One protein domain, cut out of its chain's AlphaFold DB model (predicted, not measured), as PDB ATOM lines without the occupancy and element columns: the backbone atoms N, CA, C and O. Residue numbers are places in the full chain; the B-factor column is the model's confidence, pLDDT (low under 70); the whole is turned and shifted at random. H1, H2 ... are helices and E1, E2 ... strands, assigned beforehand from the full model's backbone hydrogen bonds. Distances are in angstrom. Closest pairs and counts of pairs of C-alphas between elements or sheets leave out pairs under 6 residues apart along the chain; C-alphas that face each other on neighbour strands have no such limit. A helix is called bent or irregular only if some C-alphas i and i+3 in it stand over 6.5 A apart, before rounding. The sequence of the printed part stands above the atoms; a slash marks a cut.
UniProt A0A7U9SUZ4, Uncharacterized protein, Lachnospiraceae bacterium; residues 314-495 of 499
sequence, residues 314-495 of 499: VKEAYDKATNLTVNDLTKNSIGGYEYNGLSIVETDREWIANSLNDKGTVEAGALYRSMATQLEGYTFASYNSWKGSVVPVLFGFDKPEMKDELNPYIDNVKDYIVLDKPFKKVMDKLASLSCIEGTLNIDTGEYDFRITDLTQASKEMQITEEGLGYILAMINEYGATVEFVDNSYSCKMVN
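Overview. This is residues 314 to 495 of the 499 residues of an uncharacterized protein of Lachnospiraceae bacterium (UniProt A0A7U9SUZ4). A nearly flat wall of four strands, E2, E3, E5 and E4, lies along one side of a mass of crossed helices, with helix H8 in the middle and H1, H3, H4, H6 and H7 packed round it. H3 and H4 meet H8 on the side away from the wall, and E1 and H2 lie farther out beyond them. The printed part has 182 residues with eight named helices and five named strands, in the order H1 E1 H2 H3 H4 H5 H6 E2 E3 H7 H8 E4 E5; the class is mixed, helices and strands. The sheet, in the order E2 E3 E5 E4, is antiparallel throughout. The whole is compact, with a radius of gyration of the C-alphas of 16.3 A and spans of 46 by 45 by 30 A.

Along the chain. The sheet holds E2, residues 436 to 441; E3, 446 to 451, 15.9 A long; E4, 481 to 485; and E5, 488 to 494, 20.3 A, which ends at C-alpha 494 (159.503, 44.418, 275.371). H8 is residues 465 to 476, 16.7 A, and H7 is 454 to 461. H1, residues 314 to 322, begins at C-alpha 314 (141.307, 54.027, 285.876). H3, residues 366 to 380, measures 21.0 A. H2 is 346 to 352, H4 390 to 395, H6 422 to 430, and E1 337 to 339. H5, residues 403 to 413, is irregular: C-alphas 405 and 408 are 7.1 A apart.

Arrangement. E2 and E3 form a hairpin, with N 439 and O 448 2.8 A apart; E4 and E5 form another, with N 490 and O 483 at 2.8 A. Between inner strands E3 and E5, N 451 and O 489 are 2.8 A apart. E3, H7 H8 and E4 make a split strand-helix-strand unit, two strands running the same way with E5 between them, and its crossover is right-handed. H8 only grazes the sheet, with residues 472 to 476. H8, the hub, touches five helices, among them H1 at a steep tilt of 49 degrees, the same way, closest C-alphas Val 314 and Gly 469, 4.0 A. H7 touches it about perpendicular, at 83 degrees, with Ser 458 and Glu 465 closest, 5.5 A. H6 and H8 only just touch, with 3 pairs of C-alphas within 8 A, Phe 423 and Ile 475 closest at 6.6 A. H3 touches H8 with residues 366 to 368 alone, C-alphas Tyr 368 and Tyr 470 closest at 5.5 A. H4 touches H8 with Leu 394 and Gly 467 closest, 5.0 A. H5 is close to but not clearly touching H3, 7.7 A between the closest C-alphas, Leu 375 and Ile 410. H2 is likewise close to but not clearly touching H3, Asp 348 and Ala 366 closest at 6.2 A. E1 pairs with no named strand. Every O i to N i+4 pair is within hydrogen-bond range in H1, H2, H4, H6, H7 and H8; H3 has 10 of 11 and H5 5 of 7.

Size, cuts and confidence. The farthest C-alphas, Ser 333 and Gly 438, are 46.7 A apart. The printed part has no cut. The links H1 to E1 and H2 to H3 are long. Mean pLDDT of the printed part is 89.4, and no printed residue is under 70.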
ATOM      1  N   VAL A 314     139.981  54.175 286.479       88.25
ATOM      2  CA  VAL A 314     141.307  54.027 285.876       88.25
ATOM      3  C   VAL A 314     141.290  53.989 284.340       88.25
ATOM      4  O   VAL A 314     141.990  54.781 283.719       88.25
ATOM      5  N   LYS A 315     140.523  53.094 283.704       90.94
ATOM      6  CA  LYS A 315     140.312  53.043 282.249       90.94
ATOM      7  C   LYS A 315     139.721  54.344 281.704       90.94
ATOM      8  O   LYS A 315     140.185  54.806 280.671       90.94
ATOM      9  N   GLU A 316     138.754  54.966 282.376       89.69
ATOM     10  CA  GLU A 316     138.235  56.260 281.915       89.69
ATOM     11  C   GLU A 316     139.312  57.343 281.916       89.69
ATOM     12  O   GLU A 316     139.467  58.073 280.938       89.69
ATOM     13  N   ALA A 317     140.064  57.457 283.011       94.12
ATOM     14  CA  ALA A 317     141.163  58.408 283.114       94.12
ATOM     15  C   ALA A 317     142.289  58.088 282.117       94.12
ATOM     16  O   ALA A 317     142.861  58.998 281.516       94.12
ATOM     17  N   TYR A 318     142.558  56.804 281.874       95.12
ATOM     18  CA  TYR A 318     143.476  56.327 280.843       95.12
ATOM     19  C   TYR A 318     143.018  56.737 279.433       95.12
ATOM     20  O   TYR A 318     143.795  57.316 278.669       95.12
ATOM     21  N   ASP A 319     141.755  56.484 279.083       91.50
ATOM     22  CA  ASP A 319     141.181  56.817 277.777       91.50
ATOM     23  C   ASP A 319     141.135  58.339 277.580       91.50
ATOM     24  O   ASP A 319     141.467  58.832 276.501       91.50
ATOM     25  N   LYS A 320     140.798  59.102 278.629       92.94
ATOM     26  CA  LYS A 320     140.857  60.572 278.624       92.94
ATOM     27  C   LYS A 320     142.280  61.056 278.345       92.94
ATOM     28  O   LYS A 320     142.476  61.860 277.439       92.94
ATOM     29  N   ALA A 321     143.276  60.545 279.068       94.12
ATOM     30  CA  ALA A 321     144.671  60.954 278.907       94.12
ATOM     31  C   ALA A 321     145.255  60.590 277.533       94.12
ATOM     32  O   ALA A 321     145.985  61.385 276.947       94.12
ATOM     33  N   THR A 322     144.919  59.414 276.995       92.00
ATOM     34  CA  THR A 322     145.451  58.932 275.707       92.00
ATOM     35  C   THR A 322     144.792  59.567 274.483       92.00
ATOM     36  O   THR A 322     145.407  59.600 273.418       92.00
ATOM     37  N   ASN A 323     143.570  60.095 274.616       92.19
ATOM     38  CA  ASN A 323     142.830  60.731 273.520       92.19
ATOM     39  C   ASN A 323     142.785  62.265 273.611       92.19
ATOM     40  O   ASN A 323     142.064  62.907 272.846       92.19
ATOM     41  N   LEU A 324     143.544  62.857 274.535       92.38
ATOM     42  CA  LEU A 324     143.474  64.277 274.849       92.38
ATOM     43  C   LEU A 324     143.984  65.149 273.690       92.38
ATOM     44  O   LEU A 324     145.015  64.874 273.064       92.38
ATOM     45  N   THR A 325     143.278  66.243 273.418       92.62
ATOM     46  CA  THR A 325     143.650  67.225 272.396       92.62
ATOM     47  C   THR A 325     143.725  68.630 272.977       92.62
ATOM     48  O   THR A 325     143.205  68.927 274.048       92.62
ATOM     49  N   VAL A 326     144.336  69.550 272.235       90.50
ATOM     50  CA  VAL A 326     144.422  70.971 272.597       90.50
ATOM     51  C   VAL A 326     143.052  71.624 272.821       90.50
ATOM     52  O   VAL A 326     142.971  72.617 273.540       90.50
ATOM     53  N   ASN A 327     141.983  71.083 272.227       91.12
ATOM     54  CA  ASN A 327     140.622  71.593 272.405       91.12
ATOM     55  C   ASN A 327     140.028  71.224 273.771       91.12
ATOM     56  O   ASN A 327     139.140  71.926 274.247       91.12
ATOM     57  N   ASP A 328     140.546  70.169 274.400       91.56
ATOM     58  CA  ASP A 328     140.145  69.715 275.735       91.56
ATOM     59  C   ASP A 328     140.885  70.488 276.841       91.56
ATOM     60  O   ASP A 328     140.610  70.327 278.029       91.56
ATOM     61  N   LEU A 329     141.834  71.351 276.456       91.25
ATOM     62  CA  LEU A 329     142.657  72.136 277.364       91.25
ATOM     63  C   LEU A 329     142.114  73.550 277.552       91.25
ATOM     64  O   LEU A 329     141.729  74.250 276.613       91.25
ATOM     65  N   THR A 330     142.218  74.037 278.783       91.31
ATOM     66  CA  THR A 330     141.976  75.443 279.102       91.31
ATOM     67  C   THR A 330     143.260  76.249 278.949       91.31
ATOM     68  O   THR A 330     144.334  75.838 279.384       91.31
ATOM     69  N   LYS A 331     143.178  77.420 278.309       85.62
ATOM     70  CA  LYS A 331     144.331  78.313 278.159       85.62
ATOM     71  C   LYS A 331     144.422  79.243 279.362       85.62
ATOM     72  O   LYS A 331     143.488  79.997 279.630       85.62
ATOM     73  N   ASN A 332     145.543  79.219 280.072       75.44
ATOM     74  CA  ASN A 332     145.740  80.087 281.224       75.44
ATOM     75  C   ASN A 332     146.152  81.513 280.809       75.44
ATOM     76  O   ASN A 332     146.526  81.791 279.666       75.44
ATOM     77  N   SER A 333     146.085  82.441 281.764       70.19
ATOM     78  CA  SER A 333     146.305  83.880 281.556       70.19
ATOM     79  C   SER A 333     147.723  84.262 281.110       70.19
ATOM     80  O   SER A 333     147.931  85.385 280.656       70.19
ATOM     81  N   ILE A 334     148.684  83.339 281.195       73.25
ATOM     82  CA  ILE A 334     150.071  83.515 280.736       73.25
ATOM     83  C   ILE A 334     150.374  82.731 279.447       73.25
ATOM     84  O   ILE A 334     151.524  82.667 279.022       73.25
ATOM     85  N   GLY A 335     149.349  82.169 278.798       70.00
ATOM     86  CA  GLY A 335     149.461  81.509 277.496       70.00
ATOM     87  C   GLY A 335     149.840  80.025 277.537       70.00
ATOM     88  O   GLY A 335     150.066  79.454 276.474       70.00
ATOM     89  N   GLY A 336     149.886  79.408 278.719       82.94
ATOM     90  CA  GLY A 336     150.014  77.961 278.905       82.94
ATOM     91  C   GLY A 336     148.672  77.226 278.813       82.94
ATOM     92  O   GLY A 336     147.620  77.854 278.699       82.94
ATOM     93  N   TYR A 337     148.722  75.896 278.882       91.25
ATOM     94  CA  TYR A 337     147.551  75.018 278.854       91.25
ATOM     95  C   TYR A 337     147.383  74.283 280.187       91.25
ATOM     96  O   TYR A 337     148.377  73.921 280.819       91.25
ATOM     97  N   GLU A 338     146.139  74.070 280.606       91.12
ATOM     98  CA  GLU A 338     145.775  73.376 281.843       91.12
ATOM     99  C   GLU A 338     144.603  72.412 281.604       91.12
ATOM    100  O   GLU A 338     143.672  72.732 280.859       91.12
ATOM    101  N   TYR A 339     144.638  71.263 282.276       90.88
ATOM    102  CA  TYR A 339     143.565  70.266 282.309       90.88
ATOM    103  C   TYR A 339     143.213  69.966 283.768       90.88
ATOM    104  O   TYR A 339     144.091  69.558 284.519       90.88
ATOM    105  N   ASN A 340     141.977  70.227 284.205       85.81
ATOM    106  CA  ASN A 340     141.544  70.051 285.605       85.81
ATOM    107  C   ASN A 340     142.512  70.663 286.648       85.81
ATOM    108  O   ASN A 340     142.791  70.087 287.693       85.81
ATOM    109  N   GLY A 341     143.083  71.837 286.351       85.25
ATOM    110  CA  GLY A 341     144.077  72.498 287.210       85.25
ATOM    111  C   GLY A 341     145.500  71.920 287.126       85.25
ATOM    112  O   GLY A 341     146.429  72.479 287.716       85.25
ATOM    113  N   LEU A 342     145.716  70.851 286.356       91.44
ATOM    114  CA  LEU A 342     147.037  70.349 285.997       91.44
ATOM    115  C   LEU A 342     147.639  71.170 284.855       91.44
ATOM    116  O   LEU A 342     147.180  71.106 283.716       91.44
ATOM    117  N   SER A 343     148.679  71.954 285.148       91.69
ATOM    118  CA  SER A 343     149.411  72.695 284.117       91.69
ATOM    119  C   SER A 343     150.250  71.765 283.242       91.69
ATOM    120  O   SER A 343     151.193  71.150 283.734       91.69
ATOM    121  N   ILE A 344     149.950  71.743 281.939       93.44
ATOM    122  CA  ILE A 344     150.678  70.958 280.936       93.44
ATOM    123  C   ILE A 344     152.112  71.475 280.834       93.44
ATOM    124  O   ILE A 344     152.326  72.679 280.645       93.44
ATOM    125  N   VAL A 345     153.092  70.581 280.974       91.50
ATOM    126  CA  VAL A 345     154.522  70.924 281.028       91.50
ATOM    127  C   VAL A 345     155.067  71.382 279.672       91.50
ATOM    128  O   VAL A 345     154.437  71.211 278.633       91.50
ATOM    129  N   GLU A 346     156.237  72.021 279.676       90.00
ATOM    130  CA  GLU A 346     156.799  72.672 278.485       90.00
ATOM    131  C   GLU A 346     156.985  71.726 277.298       90.00
ATOM    132  O   GLU A 346     156.535  72.059 276.206       90.00
ATOM    133  N   THR A 347     157.540  70.536 277.523       88.69
ATOM    134  CA  THR A 347     157.768  69.528 276.476       88.69
ATOM    135  C   THR A 347     156.476  69.116 275.766       88.69
ATOM    136  O   THR A 347     156.442  69.017 274.543       88.69
ATOM    137  N   ASP A 348     155.380  68.958 276.511       92.31
ATOM    138  CA  ASP A 348     154.077  68.592 275.946       92.31
ATOM    139  C   ASP A 348     153.420  69.779 275.223       92.31
ATOM    140  O   ASP A 348     152.761  69.613 274.197       92.31
ATOM    141  N   ARG A 349     153.656  71.014 275.687       90.69
ATOM    142  CA  ARG A 349     153.224  72.224 274.963       90.69
ATOM    143  C   ARG A 349     153.981  72.414 273.652       90.69
ATOM    144  O   ARG A 349     153.383  72.870 272.679       90.69
ATOM    145  N   GLU A 350     155.270  72.084 273.617       91.81
ATOM    146  CA  GLU A 350     156.061  72.091 272.384       91.81
ATOM    147  C   GLU A 350     155.517  71.075 271.374       91.81
ATOM    148  O   GLU A 350     155.413  71.406 270.192       91.81
ATOM    149  N   TRP A 351     155.094  69.887 271.826       91.94
ATOM    150  CA  TRP A 351     154.412  68.905 270.977       91.94
ATOM    151  C   TRP A 351     153.078  69.427 270.430       91.94
ATOM    152  O   TRP A 351     152.827  69.347 269.226       91.94
ATOM    153  N   ILE A 352     152.242  70.028 271.281       91.31
ATOM    154  CA  ILE A 352     150.969  70.643 270.867       91.31
ATOM    155  C   ILE A 352     151.198  71.738 269.810       91.31
ATOM    156  O   ILE A 352     150.425  71.866 268.864       91.31
ATOM    157  N   ALA A 353     152.262  72.532 269.958       88.12
ATOM    158  CA  ALA A 353     152.611  73.612 269.034       88.12
ATOM    159  C   ALA A 353     153.407  73.144 267.798       88.12
ATOM    160  O   ALA A 353     153.715  73.961 266.923       88.12
ATOM    161  N   ASN A 354     153.772  71.863 267.719       91.00
ATOM    162  CA  ASN A 354     154.615  71.341 266.654       91.00
ATOM    163  C   ASN A 354     153.871  71.358 265.313       91.00
ATOM    164  O   ASN A 354     152.753  70.865 265.196       91.00
ATOM    165  N   SER A 355     154.526  71.847 264.257       89.25
ATOM    166  CA  SER A 355     153.962  71.867 262.899       89.25
ATOM    167  C   SER A 355     153.597  70.486 262.337       89.25
ATOM    168  O   SER A 355     152.861  70.413 261.359       89.25
ATOM    169  N   LEU A 356     154.138  69.406 262.914       90.88
ATOM    170  CA  LEU A 356     153.824  68.024 262.543       90.88
ATOM    171  C   LEU A 356     152.591  67.463 263.273       90.88
ATOM    172  O   LEU A 356     152.100  66.410 262.882       90.88
ATOM    173  N   ASN A 357     152.091  68.149 264.302       91.31
ATOM    174  CA  ASN A 357     150.917  67.759 265.078       91.31
ATOM    175  C   ASN A 357     149.688  68.552 264.610       91.31
ATOM    176  O   ASN A 357     149.140  69.397 265.318       91.31
ATOM    177  N   ASP A 358     149.255  68.293 263.379       86.25
ATOM    178  CA  ASP A 358     148.126  68.980 262.738       86.25
ATOM    179  C   ASP A 358     146.775  68.741 263.437       86.25
ATOM    180  O   ASP A 358     145.848  69.540 263.292       86.25
ATOM    181  N   LYS A 359     146.678  67.668 264.227       86.44
ATOM    182  CA  LYS A 359     145.508  67.316 265.044       86.44
ATOM    183  C   LYS A 359     145.520  67.924 266.449       86.44
ATOM    184  O   LYS A 359     144.526  67.790 267.155       86.44
ATOM    185  N   GLY A 360     146.612  68.573 266.860       88.50
ATOM    186  CA  GLY A 360     146.746  69.150 268.200       88.50
ATOM    187  C   GLY A 360     146.625  68.112 269.319       88.50
ATOM    188  O   GLY A 360     146.039  68.403 270.355       88.50
ATOM    189  N   THR A 361     147.123  66.897 269.093       91.94
ATOM    190  CA  THR A 361     147.145  65.824 270.099       91.94
ATOM    191  C   THR A 361     148.043  66.188 271.275       91.94
ATOM    192  O   THR A 361     149.017  66.927 271.114       91.94
ATOM    193  N   VAL A 362     147.730  65.658 272.449       92.38
ATOM    194  CA  VAL A 362     148.590  65.712 273.632       92.38
ATOM    195  C   VAL A 362     149.204  64.328 273.841       92.38
ATOM    196  O   VAL A 362     148.560  63.317 273.579       92.38
ATOM    197  N   GLU A 363     150.463  64.280 274.271       93.06
ATOM    198  CA  GLU A 363     151.152  63.027 274.600       93.06
ATOM    199  C   GLU A 363     150.461  62.323 275.788       93.06
ATOM    200  O   GLU A 363     150.070  62.975 276.761       93.06
ATOM    201  N   ALA A 364     150.319  60.996 275.730       91.56
ATOM    202  CA  ALA A 364     149.496  60.224 276.674       91.56
ATOM    203  C   ALA A 364     149.944  60.337 278.148       91.56
ATOM    204  O   ALA A 364     149.137  60.266 279.071       91.56
ATOM    205  N   GLY A 365     151.235  60.547 278.384       94.69
ATOM    206  CA  GLY A 365     151.865  60.736 279.688       94.69
ATOM    207  C   GLY A 365     151.933  62.194 280.149       94.69
ATOM    208  O   GLY A 365     152.520  62.468 281.200       94.69
ATOM    209  N   ALA A 366     151.344  63.146 279.415       96.00
ATOM    210  CA  ALA A 366     151.407  64.567 279.760       96.00
ATOM    211  C   ALA A 366     150.775  64.870 281.128       96.00
ATOM    212  O   ALA A 366     151.299  65.684 281.896       96.00
ATOM    213  N   LEU A 367     149.675  64.191 281.475       96.94
ATOM    214  CA  LEU A 367     149.018  64.363 282.775       96.94
ATOM    215  C   LEU A 367     149.860  63.781 283.919       96.94
ATOM    216  O   LEU A 367     150.010  64.445 284.944       96.94
ATOM    217  N   TYR A 368     150.525  62.636 283.719       97.25
ATOM    218  CA  TYR A 368     151.513  62.114 284.673       97.25
ATOM    219  C   TYR A 368     152.650  63.119 284.918       97.25
ATOM    220  O   TYR A 368     152.943  63.461 286.066       97.25
ATOM    221  N   ARG A 369     153.259  63.661 283.851       96.38
ATOM    222  CA  ARG A 369     154.339  64.663 283.957       96.38
ATOM    223  C   ARG A 369     153.877  65.939 284.659       96.38
ATOM    224  O   ARG A 369     154.629  66.530 285.439       96.38
ATOM    225  N   SER A 370     152.632  66.346 284.420       95.50
ATOM    226  CA  SER A 370     152.012  67.497 285.082       95.50
ATOM    227  C   SER A 370     151.818  67.256 286.583       95.50
ATOM    228  O   SER A 370     152.142  68.140 287.381       95.50
ATOM    229  N   MET A 371     151.370  66.059 286.990       96.06
ATOM    230  CA  MET A 371     151.295  65.673 288.406       96.06
ATOM    231  C   MET A 371     152.683  65.678 289.060       96.06
ATOM    232  O   MET A 371     152.874  66.343 290.080       96.06
ATOM    233  N   ALA A 372     153.671  65.023 288.441       95.62
ATOM    234  CA  ALA A 372     155.041  64.955 288.953       95.62
ATOM    235  C   ALA A 372     155.673  66.350 289.128       95.62
ATOM    236  O   ALA A 372     156.247  66.650 290.172       95.62
ATOM    237  N   THR A 373     155.485  67.252 288.158       93.25
ATOM    238  CA  THR A 373     155.998  68.634 288.232       93.25
ATOM    239  C   THR A 373     155.364  69.425 289.381       93.25
ATOM    240  O   THR A 373     156.033  70.211 290.057       93.25
ATOM    241  N   GLN A 374     154.068  69.231 289.645       91.31
ATOM    242  CA  GLN A 374     153.410  69.894 290.772       91.31
ATOM    243  C   GLN A 374     153.855  69.337 292.125       91.31
ATOM    244  O   GLN A 374     153.991  70.122 293.068       91.31
ATOM    245  N   LEU A 375     154.117  68.030 292.215       92.31
ATOM    246  CA  LEU A 375     154.690  67.396 293.405       92.31
ATOM    247  C   LEU A 375     156.141  67.843 293.653       92.31
ATOM    248  O   LEU A 375     156.515  68.105 294.795       92.31
ATOM    249  N   GLU A 376     156.953  68.052 292.615       88.56
ATOM    250  CA  GLU A 376     158.248  68.724 292.786       88.56
ATOM    251  C   GLU A 376     158.056  70.146 293.333       88.56
ATOM    252  O   GLU A 376     158.712  70.549 294.296       88.56
ATOM    253  N   GLY A 377     157.081  70.886 292.795       85.25
ATOM    254  CA  GLY A 377     156.705  72.217 293.275       85.25
ATOM    255  C   GLY A 377     156.349  72.266 294.766       85.25
ATOM    256  O   GLY A 377     156.672  73.252 295.427       85.25
ATOM    257  N   TYR A 378     155.765  71.204 295.327       86.06
ATOM    258  CA  TYR A 378     155.501  71.082 296.768       86.06
ATOM    259  C   TYR A 378     156.789  71.100 297.619       86.06
ATOM    260  O   TYR A 378     156.794  71.588 298.756       86.06
ATOM    261  N   THR A 379     157.897  70.613 297.056       78.19
ATOM    262  CA  THR A 379     159.213  70.577 297.710       78.19
ATOM    263  C   THR A 379     159.926  71.931 297.640       78.19
ATOM    264  O   THR A 379     160.592  72.321 298.599       78.19
ATOM    265  N   PHE A 380     159.771  72.672 296.536       74.75
ATOM    266  CA  PHE A 380     160.535  73.901 296.271       74.75
ATOM    267  C   PHE A 380     159.783  75.213 296.551       74.75
ATOM    268  O   PHE A 380     160.421  76.237 296.804       74.75
ATOM    269  N   ALA A 381     158.448  75.220 296.508       76.19
ATOM    270  CA  ALA A 381     157.636  76.415 296.732       76.19
ATOM    271  C   ALA A 381     157.235  76.588 298.206       76.19
ATOM    272  O   ALA A 381     157.148  75.634 298.980       76.19
ATOM    273  N   SER A 382     156.912  77.826 298.601       83.50
ATOM    274  CA  SER A 382     156.211  78.055 299.870       83.50
ATOM    275  C   SER A 382     154.835  77.389 299.802       83.50
ATOM    276  O   SER A 382     154.091  77.624 298.846       83.50
ATOM    277  N   TYR A 383     154.480  76.591 300.815       86.25
ATOM    278  CA  TYR A 383     153.234  75.815 300.836       86.25
ATOM    279  C   TYR A 383     151.996  76.686 300.586       86.25
ATOM    280  O   TYR A 383     151.115  76.299 299.825       86.25
ATOM    281  N   ASN A 384     151.969  77.901 301.140       84.06
ATOM    282  CA  ASN A 384     150.858  78.846 300.974       84.06
ATOM    283  C   ASN A 384     150.747  79.407 299.549       84.06
ATOM    284  O   ASN A 384     149.682  79.852 299.143       84.06
ATOM    285  N   SER A 385     151.846  79.411 298.793       83.69
ATOM    286  CA  SER A 385     151.880  79.854 297.391       83.69
ATOM    287  C   SER A 385     151.720  78.710 296.387       83.69
ATOM    288  O   SER A 385     151.520  78.955 295.198       83.69
ATOM    289  N   TRP A 386     151.822  77.463 296.847       88.88
ATOM    290  CA  TRP A 386     151.635  76.281 296.019       88.88
ATOM    291  C   TRP A 386     150.138  76.003 295.850       88.88
ATOM    292  O   TRP A 386     149.445  75.738 296.835       88.88
ATOM    293  N   LYS A 387     149.657  76.060 294.597       84.25
ATOM    294  CA  LYS A 387     148.233  75.899 294.247       84.25
ATOM    295  C   LYS A 387     147.642  74.572 294.734       84.25
ATOM    296  O   LYS A 387     146.475  74.543 295.095       84.25
ATOM    297  N   GLY A 388     148.435  73.498 294.745       84.50
ATOM    298  CA  GLY A 388     147.997  72.171 295.188       84.50
ATOM    299  C   GLY A 388     146.888  71.548 294.345       84.50
ATOM    300  O   GLY A 388     146.179  70.688 294.848       84.50
ATOM    301  N   SER A 389     146.736  71.947 293.080       89.31
ATOM    302  CA  SER A 389     145.709  71.400 292.181       89.31
ATOM    303  C   SER A 389     145.884  69.901 291.906       89.31
ATOM    304  O   SER A 389     144.923  69.234 291.555       89.31
ATOM    305  N   VAL A 390     147.086  69.356 292.122       92.75
ATOM    306  CA  VAL A 390     147.350  67.909 292.089       92.75
ATOM    307  C   VAL A 390     146.719  67.137 293.258       92.75
ATOM    308  O   VAL A 390     146.472  65.949 293.111       92.75
ATOM    309  N   VAL A 391     146.444  67.776 294.405       90.25
ATOM    310  CA  VAL A 391     145.911  67.093 295.601       90.25
ATOM    311  C   VAL A 391     144.532  66.466 295.350       90.25
ATOM    312  O   VAL A 391     144.420  65.259 295.557       90.25
ATOM    313  N   PRO A 392     143.513  67.197 294.849       89.12
ATOM    314  CA  PRO A 392     142.204  66.600 294.591       89.12
ATOM    315  C   PRO A 392     142.262  65.519 293.512       89.12
ATOM    316  O   PRO A 392     141.617  64.488 293.659       89.12
ATOM    317  N   VAL A 393     143.096  65.701 292.482       91.38
ATOM    318  CA  VAL A 393     143.261  64.707 291.412       91.38
ATOM    319  C   VAL A 393     143.883  63.422 291.946       91.38
ATOM    320  O   VAL A 393     143.397  62.340 291.653       91.38
ATOM    321  N   LEU A 394     144.964  63.521 292.721       92.50
ATOM    322  CA  LEU A 394     145.770  62.363 293.098       92.50
ATOM    323  C   LEU A 394     145.278  61.671 294.372       92.50
ATOM    324  O   LEU A 394     145.455  60.463 294.506       92.50
ATOM    325  N   PHE A 395     144.668  62.417 295.295       89.94
ATOM    326  CA  PHE A 395     144.276  61.914 296.613       89.94
ATOM    327  C   PHE A 395     142.773  62.015 296.905       89.94
ATOM    328  O   PHE A 395     142.320  61.457 297.901       89.94
ATOM    329  N   GLY A 396     141.993  62.696 296.059       87.62
ATOM    330  CA  GLY A 396     140.532  62.755 296.186       87.62
ATOM    331  C   GLY A 396     140.016  63.736 297.241       87.62
ATOM    332  O   GLY A 396     138.839  63.690 297.584       87.62
ATOM    333  N   PHE A 397     140.869  64.623 297.762       85.69
ATOM    334  CA  PHE A 397     140.485  65.655 298.729       85.69
ATOM    335  C   PHE A 397     141.162  67.000 298.433       85.69
ATOM    336  O   PHE A 397     142.179  67.073 297.742       85.69
ATOM    337  N   ASP A 398     140.600  68.083 298.965       91.06
ATOM    338  CA  ASP A 398     141.140  69.431 298.777       91.06
ATOM    339  C   ASP A 398     142.478  69.638 299.499       91.06
ATOM    340  O   ASP A 398     142.706  69.127 300.592       91.06
ATOM    341  N   LYS A 399     143.363  70.462 298.923       89.94
ATOM    342  CA  LYS A 399     144.645  70.843 299.545       89.94
ATOM    343  C   LYS A 399     144.419  71.334 300.992       89.94
ATOM    344  O   LYS A 399     143.839  72.409 301.163       89.94
ATOM    345  N   PRO A 400     144.949  70.639 302.018       88.38
ATOM    346  CA  PRO A 400     144.731  71.025 303.408       88.38
ATOM    347  C   PRO A 400     145.435  72.343 303.745       88.38
ATOM    348  O   PRO A 400     146.432  72.721 303.115       88.38
ATOM    349  N   GLU A 401     144.954  73.047 304.771       89.00
ATOM    350  CA  GLU A 401     145.557  74.314 305.211       89.00
ATOM    351  C   GLU A 401     146.977  74.117 305.757       89.00
ATOM    352  O   GLU A 401     147.850  74.969 305.566       89.00
ATOM    353  N   MET A 402     147.226  72.973 306.398       87.44
ATOM    354  CA  MET A 402     148.489  72.660 307.058       87.44
ATOM    355  C   MET A 402     149.323  71.689 306.222       87.44
ATOM    356  O   MET A 402     148.867  70.618 305.831       87.44
ATOM    357  N   LYS A 403     150.598  72.037 305.992       89.69
ATOM    358  CA  LYS A 403     151.539  71.189 305.237       89.69
ATOM    359  C   LYS A 403     151.689  69.795 305.853       89.69
ATOM    360  O   LYS A 403     151.782  68.816 305.116       89.69
ATOM    361  N   ASP A 404     151.686  69.724 307.182       89.94
ATOM    362  CA  ASP A 404     151.896  68.480 307.925       89.94
ATOM    363  C   ASP A 404     150.781  67.451 307.715       89.94
ATOM    364  O   ASP A 404     151.054  66.256 307.766       89.94
ATOM    365  N   GLU A 405     149.562  67.896 307.395       89.25
ATOM    366  CA  GLU A 405     148.433  67.013 307.068       89.25
ATOM    367  C   GLU A 405     148.615  66.335 305.702       89.25
ATOM    368  O   GLU A 405     148.127  65.228 305.490       89.25
ATOM    369  N   LEU A 406     149.366  66.963 304.791       92.00
ATOM    370  CA  LEU A 406     149.627  66.431 303.454       92.00
ATOM    371  C   LEU A 406     150.903  65.572 303.383       92.00
ATOM    372  O   LEU A 406     151.004  64.723 302.499       92.00
ATOM    373  N   ASN A 407     151.867  65.762 304.300       92.25
ATOM    374  CA  ASN A 407     153.150  65.037 304.306       92.25
ATOM    375  C   ASN A 407     152.992  63.508 304.132       92.25
ATOM    376  O   ASN A 407     153.706  62.964 303.291       92.25
ATOM    377  N   PRO A 408     152.073  62.808 304.839       91.69
ATOM    378  CA  PRO A 408     151.964  61.351 304.730       91.69
ATOM    379  C   PRO A 408     151.600  60.881 303.316       91.69
ATOM    380  O   PRO A 408     152.154  59.900 302.824       91.69
ATOM    381  N   TYR A 409     150.719  61.616 302.636       92.19
ATOM    382  CA  TYR A 409     150.280  61.310 301.274       92.19
ATOM    383  C   TYR A 409     151.391  61.568 300.253       92.19
ATOM    384  O   TYR A 409     151.617  60.766 299.347       92.19
ATOM    385  N   ILE A 410     152.143  62.661 300.432       92.75
ATOM    386  CA  ILE A 410     153.299  62.983 299.584       92.75
ATOM    387  C   ILE A 410     154.401  61.942 299.760       92.75
ATOM    388  O   ILE A 410     154.971  61.481 298.772       92.75
ATOM    389  N   ASP A 411     154.685  61.548 301.002       90.31
ATOM    390  CA  ASP A 411     155.698  60.545 301.312       90.31
ATOM    391  C   ASP A 411     155.401  59.192 300.665       90.31
ATOM    392  O   ASP A 411     156.340  58.487 300.303       90.31
ATOM    393  N   ASN A 412     154.123  58.864 300.464       90.56
ATOM    394  CA  ASN A 412     153.710  57.651 299.777       90.56
ATOM    395  C   ASN A 412     153.938  57.705 298.250       90.56
ATOM    396  O   ASN A 412     154.339  56.701 297.665       90.56
ATOM    397  N   VAL A 413     153.719  58.851 297.592       95.25
ATOM    398  CA  VAL A 413     153.765  58.948 296.113       95.25
ATOM    399  C   VAL A 413     155.098  59.431 295.540       95.25
ATOM    400  O   VAL A 413     155.400  59.170 294.372       95.25
ATOM    401  N   LYS A 414     155.917  60.123 296.343       91.56
ATOM    402  CA  LYS A 414     157.152  60.800 295.896       91.56
ATOM    403  C   LYS A 414     158.203  59.883 295.271       91.56
ATOM    404  O   LYS A 414     159.096  60.374 294.591       91.56
ATOM    405  N   ASP A 415     158.118  58.578 295.515       91.62
ATOM    406  CA  ASP A 415     159.098  57.614 295.019       91.62
ATOM    407  C   ASP A 415     158.742  57.061 293.629       91.62
ATOM    408  O   ASP A 415     159.619  56.493 292.975       91.62
ATOM    409  N   TYR A 416     157.496  57.241 293.161       95.44
ATOM    410  CA  TYR A 416     157.024  56.691 291.882       95.44
ATOM    411  C   TYR A 416     156.263  57.663 290.968       95.44
ATOM    412  O   TYR A 416     156.106  57.374 289.780       95.44
ATOM    413  N   ILE A 417     155.848  58.833 291.460       96.31
ATOM    414  CA  ILE A 417     155.342  59.933 290.624       96.31
ATOM    415  C   ILE A 417     156.430  60.999 290.530       96.31
ATOM    416  O   ILE A 417     156.480  61.940 291.321       96.31
ATOM    417  N   VAL A 418     157.348  60.805 289.585       94.62
ATOM    418  CA  VAL A 418     158.601  61.562 289.468       94.62
ATOM    419  C   VAL A 418     158.897  61.914 288.014       94.62
ATOM    420  O   VAL A 418     158.386  61.274 287.104       94.62
ATOM    421  N   LEU A 419     159.737  62.921 287.773       92.06
ATOM    422  CA  LEU A 419     160.202  63.246 286.418       92.06
ATOM    423  C   LEU A 419     161.448  62.449 286.006       92.06
ATOM    424  O   LEU A 419     161.649  62.199 284.819       92.06
ATOM    425  N   ASP A 420     162.280  62.039 286.968       90.75
ATOM    426  CA  ASP A 420     163.482  61.243 286.708       90.75
ATOM    427  C   ASP A 420     163.151  59.745 286.665       90.75
ATOM    428  O   ASP A 420     162.696  59.168 287.654       90.75
ATOM    429  N   LYS A 421     163.401  59.109 285.515       89.44
ATOM    430  CA  LYS A 421     163.173  57.670 285.268       89.44
ATOM    431  C   LYS A 421     161.761  57.192 285.671       89.44
ATOM    432  O   LYS A 421     161.632  56.179 286.370       89.44
ATOM    433  N   PRO A 422     160.692  57.877 285.219       91.88
ATOM    434  CA  PRO A 422     159.325  57.647 285.688       91.88
ATOM    435  C   PRO A 422     158.860  56.210 285.471       91.88
ATOM    436  O   PRO A 422     158.317  55.581 286.375       91.88
ATOM    437  N   PHE A 423     159.141  55.659 284.291       90.06
ATOM    438  CA  PHE A 423     158.717  54.318 283.920       90.06
ATOM    439  C   PHE A 423     159.274  53.246 284.862       90.06
ATOM    440  O   PHE A 423     158.518  52.428 285.383       90.06
ATOM    441  N   LYS A 424     160.583  53.285 285.148       89.19
ATOM    442  CA  LYS A 424     161.219  52.336 286.069       89.19
ATOM    443  C   LYS A 424     160.588  52.403 287.458       89.19
ATOM    444  O   LYS A 424     160.260  51.373 288.030       89.19
ATOM    445  N   LYS A 425     160.397  53.616 287.976       93.38
ATOM    446  CA  LYS A 425     159.849  53.843 289.315       93.38
ATOM    447  C   LYS A 425     158.396  53.394 289.446       93.38
ATOM    448  O   LYS A 425     158.023  52.816 290.464       93.38
ATOM    449  N   VAL A 426     157.595  53.607 288.404       95.06
ATOM    450  CA  VAL A 426     156.229  53.083 288.330       95.06
ATOM    451  C   VAL A 426     156.234  51.556 288.285       95.06
ATOM    452  O   VAL A 426     155.492  50.943 289.044       95.06
ATOM    453  N   MET A 427     157.089  50.931 287.471       92.56
ATOM    454  CA  MET A 427     157.182  49.465 287.408       92.56
ATOM    455  C   MET A 427     157.657  48.849 288.730       92.56
ATOM    456  O   MET A 427     157.091  47.845 289.156       92.56
ATOM    457  N   ASP A 428     158.624  49.472 289.415       91.69
ATOM    458  CA  ASP A 428     159.056  49.086 290.769       91.69
ATOM    459  C   ASP A 428     157.874  49.124 291.759       91.69
ATOM    460  O   ASP A 428     157.687  48.196 292.549       91.69
ATOM    461  N   LYS A 429     157.048  50.182 291.713       94.94
ATOM    462  CA  LYS A 429     155.867  50.305 292.581       94.94
ATOM    463  C   LYS A 429     154.790  49.284 292.223       94.94
ATOM    464  O   LYS A 429     154.271  48.650 293.138       94.94
ATOM    465  N   LEU A 430     154.477  49.095 290.940       95.00
ATOM    466  CA  LEU A 430     153.504  48.094 290.496       95.00
ATOM    467  C   LEU A 430     153.938  46.699 290.951       95.00
ATOM    468  O   LEU A 430     153.163  46.017 291.600       95.00
ATOM    469  N   ALA A 431     155.203  46.318 290.760       91.69
ATOM    470  CA  ALA A 431     155.719  45.015 291.191       91.69
ATOM    471  C   ALA A 431     155.594  44.737 292.706       91.69
ATOM    472  O   ALA A 431     155.734  43.590 293.125       91.69
ATOM    473  N   SER A 432     155.352  45.765 293.530       93.00
ATOM    474  CA  SER A 432     155.121  45.619 294.973       93.00
ATOM    475  C   SER A 432     153.663  45.349 295.367       93.00
ATOM    476  O   SER A 432     153.416  45.042 296.532       93.00
ATOM    477  N   LEU A 433     152.713  45.490 294.435       93.56
ATOM    478  CA  LEU A 433     151.279  45.368 294.709       93.56
ATOM    479  C   LEU A 433     150.838  43.904 294.737       93.56
ATOM    480  O   LEU A 433     151.348  43.071 293.985       93.56
ATOM    481  N   SER A 434     149.857  43.591 295.581       92.25
ATOM    482  CA  SER A 434     149.378  42.215 295.751       92.25
ATOM    483  C   SER A 434     148.449  41.741 294.627       92.25
ATOM    484  O   SER A 434     148.349  40.541 294.389       92.25
ATOM    485  N   CYS A 435     147.828  42.671 293.895       87.25
ATOM    486  CA  CYS A 435     146.948  42.405 292.753       87.25
ATOM    487  C   CYS A 435     147.683  42.309 291.400       87.25
ATOM    488  O   CYS A 435     147.072  42.480 290.344       87.25
ATOM    489  N   ILE A 436     149.001  42.081 291.412       92.25
ATOM    490  CA  ILE A 436     149.807  41.909 290.200       92.25
ATOM    491  C   ILE A 436     150.118  40.441 289.953       92.25
ATOM    492  O   ILE A 436     150.714  39.757 290.783       92.25
ATOM    493  N   GLU A 437     149.807  39.999 288.741       91.31
ATOM    494  CA  GLU A 437     150.190  38.700 288.206       91.31
ATOM    495  C   GLU A 437     151.131  38.858 287.007       91.31
ATOM    496  O   GLU A 437     151.061  39.836 286.263       91.31
ATOM    497  N   GLY A 438     151.995  37.868 286.778       90.38
ATOM    498  CA  GLY A 438     152.873  37.815 285.608       90.38
ATOM    499  C   GLY A 438     154.305  38.284 285.871       90.38
ATOM    500  O   GLY A 438     154.853  38.106 286.958       90.38
ATOM    501  N   THR A 439     154.954  38.806 284.830       86.44
ATOM    502  CA  THR A 439     156.384  39.127 284.804       86.44
ATOM    503  C   THR A 439     156.604  40.628 284.655       86.44
ATOM    504  O   THR A 439     156.258  41.213 283.633       86.44
ATOM    505  N   LEU A 440     157.258  41.237 285.645       87.81
ATOM    506  CA  LEU A 440     157.842  42.575 285.548       87.81
ATOM    507  C   LEU A 440     159.358  42.456 285.717       87.81
ATOM    508  O   LEU A 440     159.884  42.562 286.825       87.81
ATOM    509  N   ASN A 441     160.079  42.182 284.628       81.81
ATOM    510  CA  ASN A 441     161.525  42.001 284.680       81.81
ATOM    511  C   ASN A 441     162.252  43.281 284.252       81.81
ATOM    512  O   ASN A 441     162.570  43.493 283.082       81.81
ATOM    513  N   ILE A 442     162.557  44.109 285.248       77.19
ATOM    514  CA  ILE A 442     163.189  45.424 285.081       77.19
ATOM    515  C   ILE A 442     164.608  45.317 284.501       77.19
ATOM    516  O   ILE A 442     165.026  46.199 283.759       77.19
ATOM    517  N   ASP A 443     165.331  44.229 284.781       76.56
ATOM    518  CA  ASP A 443     166.701  44.028 284.289       76.56
ATOM    519  C   ASP A 443     166.744  43.678 282.793       76.56
ATOM    520  O   ASP A 443     167.703  44.011 282.095       76.56
ATOM    521  N   THR A 444     165.718  42.984 282.297       78.06
ATOM    522  CA  THR A 444     165.631  42.549 280.888       78.06
ATOM    523  C   THR A 444     164.737  43.444 280.028       78.06
ATOM    524  O   THR A 444     164.816  43.375 278.800       78.06
ATOM    525  N   GLY A 445     163.907  44.287 280.651       80.12
ATOM    526  CA  GLY A 445     162.902  45.099 279.967       80.12
ATOM    527  C   GLY A 445     161.721  44.285 279.429       80.12
ATOM    528  O   GLY A 445     161.036  44.745 278.513       80.12
ATOM    529  N   GLU A 446     161.512  43.068 279.941       86.12
ATOM    530  CA  GLU A 446     160.384  42.200 279.599       86.12
ATOM    531  C   GLU A 446     159.249  42.395 280.609       86.12
ATOM    532  O   GLU A 446     159.401  42.114 281.803       86.12
ATOM    533  N   TYR A 447     158.115  42.885 280.113       89.19
ATOM    534  CA  TYR A 447     156.913  43.151 280.892       89.19
ATOM    535  C   TYR A 447     155.744  42.393 280.259       89.19
ATOM    536  O   TYR A 447     155.378  42.648 279.113       89.19
ATOM    537  N   ASP A 448     155.179  41.445 280.993       91.81
ATOM    538  CA  ASP A 448     153.978  40.693 280.624       91.81
ATOM    539  C   ASP A 448     153.199  40.441 281.912       91.81
ATOM    540  O   ASP A 448     153.434  39.453 282.612       91.81
ATOM    541  N   PHE A 449     152.385  41.420 282.303       91.12
ATOM    542  CA  PHE A 449     151.726  41.433 283.601       91.12
ATOM    543  C   PHE A 449     150.257  41.821 283.495       91.12
ATOM    544  O   PHE A 449     149.828  42.490 282.551       91.12
ATOM    545  N   ARG A 450     149.502  41.422 284.514       93.25
ATOM    546  CA  ARG A 450     148.100  41.767 284.701       93.25
ATOM    547  C   ARG A 450     147.901  42.375 286.084       93.25
ATOM    548  O   ARG A 450     148.304  41.784 287.078       93.25
ATOM    549  N   ILE A 451     147.259  43.537 286.135       93.38
ATOM    550  CA  ILE A 451     146.609  44.060 287.336       93.38
ATOM    551  C   ILE A 451     145.239  43.388 287.392       93.38
ATOM    552  O   ILE A 451     144.415  43.630 286.509       93.38
ATOM    553  N   THR A 452     145.010  42.509 288.365       86.56
ATOM    554  CA  THR A 452     143.761  41.737 288.473       86.56
ATOM    555  C   THR A 452     142.597  42.578 288.984       86.56
ATOM    556  O   THR A 452     141.458  42.289 288.631       86.56
ATOM    557  N   ASP A 453     142.895  43.612 289.774       86.00
ATOM    558  CA  ASP A 453     141.931  44.546 290.356       86.00
ATOM    559  C   ASP A 453     142.541  45.962 290.413       86.00
ATOM    560  O   ASP A 453     143.468  46.245 291.184       86.00
ATOM    561  N   LEU A 454     142.047  46.850 289.548       89.06
ATOM    562  CA  LEU A 454     142.489  48.241 289.407       89.06
ATOM    563  C   LEU A 454     142.070  49.116 290.605       89.06
ATOM    564  O   LEU A 454     142.793  50.048 290.975       89.06
ATOM    565  N   THR A 455     140.955  48.795 291.259       85.69
ATOM    566  CA  THR A 455     140.486  49.492 292.464       85.69
ATOM    567  C   THR A 455     141.361  49.139 293.661       85.69
ATOM    568  O   THR A 455     141.766  50.009 294.431       85.69
ATOM    569  N   GLN A 456     141.726  47.867 293.806       84.69
ATOM    570  CA  GLN A 456     142.697  47.436 294.802       84.69
ATOM    571  C   GLN A 456     144.073  48.057 294.536       84.69
ATOM    572  O   GLN A 456     144.713  48.539 295.471       84.69
ATOM    573  N   ALA A 457     144.508  48.111 293.272       92.69
ATOM    574  CA  ALA A 457     145.782  48.726 292.909       92.69
ATOM    575  C   ALA A 457     145.849  50.200 293.336       92.69
ATOM    576  O   ALA A 457     146.827  50.610 293.961       92.69
ATOM    577  N   SER A 458     144.805  50.992 293.066       92.81
ATOM    578  CA  SER A 458     144.760  52.403 293.479       92.81
ATOM    579  C   SER A 458     144.761  52.559 295.007       92.81
ATOM    580  O   SER A 458     145.525  53.374 295.534       92.81
ATOM    581  N   LYS A 459     144.026  51.704 295.738       88.62
ATOM    582  CA  LYS A 459     144.028  51.650 297.212       88.62
ATOM    583  C   LYS A 459     145.410  51.322 297.789       88.62
ATOM    584  O   LYS A 459     145.878  52.024 298.684       88.62
ATOM    585  N   GLU A 460     146.099  50.303 297.275       91.94
ATOM    586  CA  GLU A 460     147.456  49.928 297.718       91.94
ATOM    587  C   GLU A 460     148.518  50.973 297.337       91.94
ATOM    588  O   GLU A 460     149.536  51.149 298.019       91.94
ATOM    589  N   MET A 461     148.281  51.699 296.245       94.62
ATOM    590  CA  MET A 461     149.076  52.859 295.858       94.62
ATOM    591  C   MET A 461     148.704  54.124 296.645       94.62
ATOM    592  O   MET A 461     149.471  55.081 296.584       94.62
ATOM    593  N   GLN A 462     147.609  54.113 297.416       91.44
ATOM    594  CA  GLN A 462     147.022  55.242 298.155       91.44
ATOM    595  C   GLN A 462     146.837  56.493 297.284       91.44
ATOM    596  O   GLN A 462     147.211  57.606 297.662       91.44
ATOM    597  N   ILE A 463     146.290  56.282 296.091       94.94
ATOM    598  CA  ILE A 463     145.927  57.325 295.133       94.94
ATOM    599  C   ILE A 463     144.505  57.078 294.633       94.94
ATOM    600  O   ILE A 463     143.948  55.997 294.816       94.94
ATOM    601  N   THR A 464     143.918  58.071 293.982       94.19
ATOM    602  CA  THR A 464     142.652  57.896 293.265       94.19
ATOM    603  C   THR A 464     142.825  56.970 292.060       94.19
ATOM    604  O   THR A 464     143.910  56.830 291.485       94.19
ATOM    605  N   GLU A 465     141.718  56.385 291.614       93.56
ATOM    606  CA  GLU A 465     141.665  55.651 290.349       93.56
ATOM    607  C   GLU A 465     141.971  56.561 289.143       93.56
ATOM    608  O   GLU A 465     142.620  56.123 288.195       93.56
ATOM    609  N   GLU A 466     141.619  57.851 289.211       95.12
ATOM    610  CA  GLU A 466     142.008  58.848 288.202       95.12
ATOM    611  C   GLU A 466     143.539  58.979 288.098       95.12
ATOM    612  O   GLU A 466     144.110  58.912 287.005       95.12
ATOM    613  N   GLY A 467     144.224  59.084 289.242       95.38
ATOM    614  CA  GLY A 467     145.683  59.130 289.309       95.38
ATOM    615  C   GLY A 467     146.339  57.870 288.740       95.38
ATOM    616  O   GLY A 467     147.319  57.968 287.996       95.38
ATOM    617  N   LEU A 468     145.779  56.689 289.028       97.62
ATOM    618  CA  LEU A 468     146.253  55.428 288.456       97.62
ATOM    619  C   LEU A 468     146.057  55.385 286.930       97.62
ATOM    620  O   LEU A 468     146.969  54.968 286.215       97.62
ATOM    621  N   GLY A 469     144.936  55.884 286.407       97.19
ATOM    622  CA  GLY A 469     144.690  55.943 284.962       97.19
ATOM    623  C   GLY A 469     145.737  56.768 284.212       97.19
ATOM    624  O   GLY A 469     146.262  56.330 283.187       97.19
ATOM    625  N   TYR A 470     146.134  57.915 284.769       97.50
ATOM    626  CA  TYR A 470     147.202  58.746 284.200       97.50
ATOM    627  C   TYR A 470     148.583  58.077 284.263       97.50
ATOM    628  O   TYR A 470     149.401  58.268 283.359       97.50
ATOM    629  N   ILE A 471     148.851  57.265 285.290       97.50
ATOM    630  CA  ILE A 471     150.074  56.454 285.376       97.50
ATOM    631  C   ILE A 471     150.099  55.389 284.270       97.50
ATOM    632  O   ILE A 471     151.112  55.241 283.582       97.50
ATOM    633  N   LEU A 472     148.988  54.677 284.054       96.56
ATOM    634  CA  LEU A 472     148.890  53.665 282.997       96.56
ATOM    635  C   LEU A 472     148.975  54.285 281.592       96.56
ATOM    636  O   LEU A 472     149.577  53.696 280.694       96.56
ATOM    637  N   ALA A 473     148.450  55.499 281.402       95.94
ATOM    638  CA  ALA A 473     148.561  56.227 280.137       95.94
ATOM    639  C   ALA A 473     150.019  56.586 279.807       95.94
ATOM    640  O   ALA A 473     150.444  56.458 278.659       95.94
ATOM    641  N   MET A 474     150.820  56.941 280.819       95.06
ATOM    642  CA  MET A 474     152.262  57.153 280.660       95.06
ATOM    643  C   MET A 474     152.994  55.865 280.260       95.06
ATOM    644  O   MET A 474     153.869  55.912 279.402       95.06
ATOM    645  N   ILE A 475     152.609  54.703 280.804       92.69
ATOM    646  CA  ILE A 475     153.178  53.405 280.397       92.69
ATOM    647  C   ILE A 475     152.937  53.133 278.901       92.69
ATOM    648  O   ILE A 475     153.830  52.620 278.223       92.69
ATOM    649  N   ASN A 476     151.774  53.516 278.369       89.56
ATOM    650  CA  ASN A 476     151.432  53.312 276.959       89.56
ATOM    651  C   ASN A 476     152.377  54.052 275.987       89.56
ATOM    652  O   ASN A 476     152.640  53.549 274.894       89.56
ATOM    653  N   GLU A 477     152.974  55.185 276.390       88.19
ATOM    654  CA  GLU A 477     153.968  55.912 275.570       88.19
ATOM    655  C   GLU A 477     155.202  55.059 275.226       88.19
ATOM    656  O   GLU A 477     155.876  55.300 274.223       88.19
ATOM    657  N   TYR A 478     155.498  54.028 276.025       86.44
ATOM    658  CA  TYR A 478     156.661  53.160 275.833       86.44
ATOM    659  C   TYR A 478     156.408  52.023 274.828       86.44
ATOM    660  O   TYR A 478     157.296  51.201 274.600       86.44
ATOM    661  N   GLY A 479     155.236  52.003 274.181       79.75
ATOM    662  CA  GLY A 479     154.877  51.019 273.157       79.75
ATOM    663  C   GLY A 479     154.291  49.731 273.732       79.75
ATOM    664  O   GLY A 479     154.526  48.652 273.185       79.75
ATOM    665  N   ALA A 480     153.565  49.837 274.843       82.38
ATOM    666  CA  ALA A 480     152.859  48.712 275.434       82.38
ATOM    667  C   ALA A 480     151.666  48.284 274.566       82.38
ATOM    668  O   ALA A 480     150.923  49.112 274.042       82.38
ATOM    669  N   THR A 481     151.444  46.977 274.458       85.25
ATOM    670  CA  THR A 481     150.142  46.442 274.059       85.25
ATOM    671  C   THR A 481     149.307  46.328 275.320       85.25
ATOM    672  O   THR A 481     149.665  45.565 276.222       85.25
ATOM    673  N   VAL A 482     148.223  47.096 275.383       87.81
ATOM    674  CA  VAL A 482     147.347  47.145 276.551       87.81
ATOM    675  C   VAL A 482     145.980  46.557 276.243       87.81
ATOM    676  O   VAL A 482     145.449  46.730 275.145       87.81
ATOM    677  N   GLU A 483     145.402  45.893 277.231       86.12
ATOM    678  CA  GLU A 483     144.028  45.412 277.196       86.12
ATOM    679  C   GLU A 483     143.380  45.696 278.547       86.12
ATOM    680  O   GLU A 483     143.941  45.366 279.594       86.12
ATOM    681  N   PHE A 484     142.205  46.318 278.519       83.00
ATOM    682  CA  PHE A 484     141.362  46.447 279.697       83.00
ATOM    683  C   PHE A 484     140.186  45.488 279.561       83.00
ATOM    684  O   PHE A 484     139.495  45.509 278.540       83.00
ATOM    685  N   VAL A 485     139.958  44.688 280.597       75.75
ATOM    686  CA  VAL A 485     138.793  43.806 280.719       75.75
ATOM    687  C   VAL A 485     138.236  44.016 282.115       75.75
ATOM    688  O   VAL A 485     138.930  43.728 283.095       75.75
ATOM    689  N   ASP A 486     137.024  44.557 282.193       78.94
ATOM    690  CA  ASP A 486     136.354  44.924 283.440       78.94
ATOM    691  C   ASP A 486     137.270  45.781 284.339       78.94
ATOM    692  O   ASP A 486     137.823  46.794 283.899       78.94
ATOM    693  N   ASN A 487     137.502  45.349 285.582       79.69
ATOM    694  CA  ASN A 487     138.393  46.013 286.532       79.69
ATOM    695  C   ASN A 487     139.856  45.537 286.454       79.69
ATOM    696  O   ASN A 487     140.590  45.627 287.436       79.69
ATOM    697  N   SER A 488     140.294  45.002 285.310       84.12
ATOM    698  CA  SER A 488     141.651  44.482 285.123       84.12
ATOM    699  C   SER A 488     142.382  45.145 283.956       84.12
ATOM    700  O   SER A 488     141.779  45.573 282.971       84.12
ATOM    701  N   TYR A 489     143.707  45.216 284.069       91.75
ATOM    702  CA  TYR A 489     144.597  45.792 283.062       91.75
ATOM    703  C   TYR A 489     145.705  44.801 282.737       91.75
ATOM    704  O   TYR A 489     146.455  44.404 283.625       91.75
ATOM    705  N   SER A 490     145.829  44.421 281.470       90.12
ATOM    706  CA  SER A 490     146.930  43.597 280.976       90.12
ATOM    707  C   SER A 490     147.882  44.449 280.150       90.12
ATOM    708  O   SER A 490     147.456  45.236 279.303       90.12
ATOM    709  N   CYS A 491     149.178  44.273 280.381       91.44
ATOM    710  CA  CYS A 491     150.233  44.974 279.668       91.44
ATOM    711  C   CYS A 491     151.282  43.991 279.184       91.44
ATOM    712  O   CYS A 491     151.852  43.226 279.965       91.44
ATOM    713  N   LYS A 492     151.571  44.072 277.885       90.31
ATOM    714  CA  LYS A 492     152.662  43.342 277.260       90.31
ATOM    715  C   LYS A 492     153.589  44.302 276.535       90.31
ATOM    716  O   LYS A 492     153.172  45.018 275.626       90.31
ATOM    717  N   MET A 493     154.862  44.282 276.900       87.81
ATOM    718  CA  MET A 493     155.880  45.137 276.311       87.81
ATOM    719  C   MET A 493     157.266  44.501 276.401       87.81
ATOM    720  O   MET A 493     157.640  43.904 277.407       87.81
ATOM    721  N   VAL A 494     158.064  44.696 275.352       80.56
ATOM    722  CA  VAL A 494     159.503  44.418 275.371       80.56
ATOM    723  C   VAL A 494     160.222  45.731 275.110       80.56
ATOM    724  O   VAL A 494     160.262  46.205 273.973       80.56
ATOM    725  N   ASN A 495     160.780  46.329 276.159       71.31
ATOM    726  CA  ASN A 495     161.499  47.590 276.065       71.31
ATOM    727  C   ASN A 495     162.915  47.469 276.653       71.31
ATOM    728  O   ASN A 495     163.128  47.758 277.829       71.31
TER     729      ASN A 495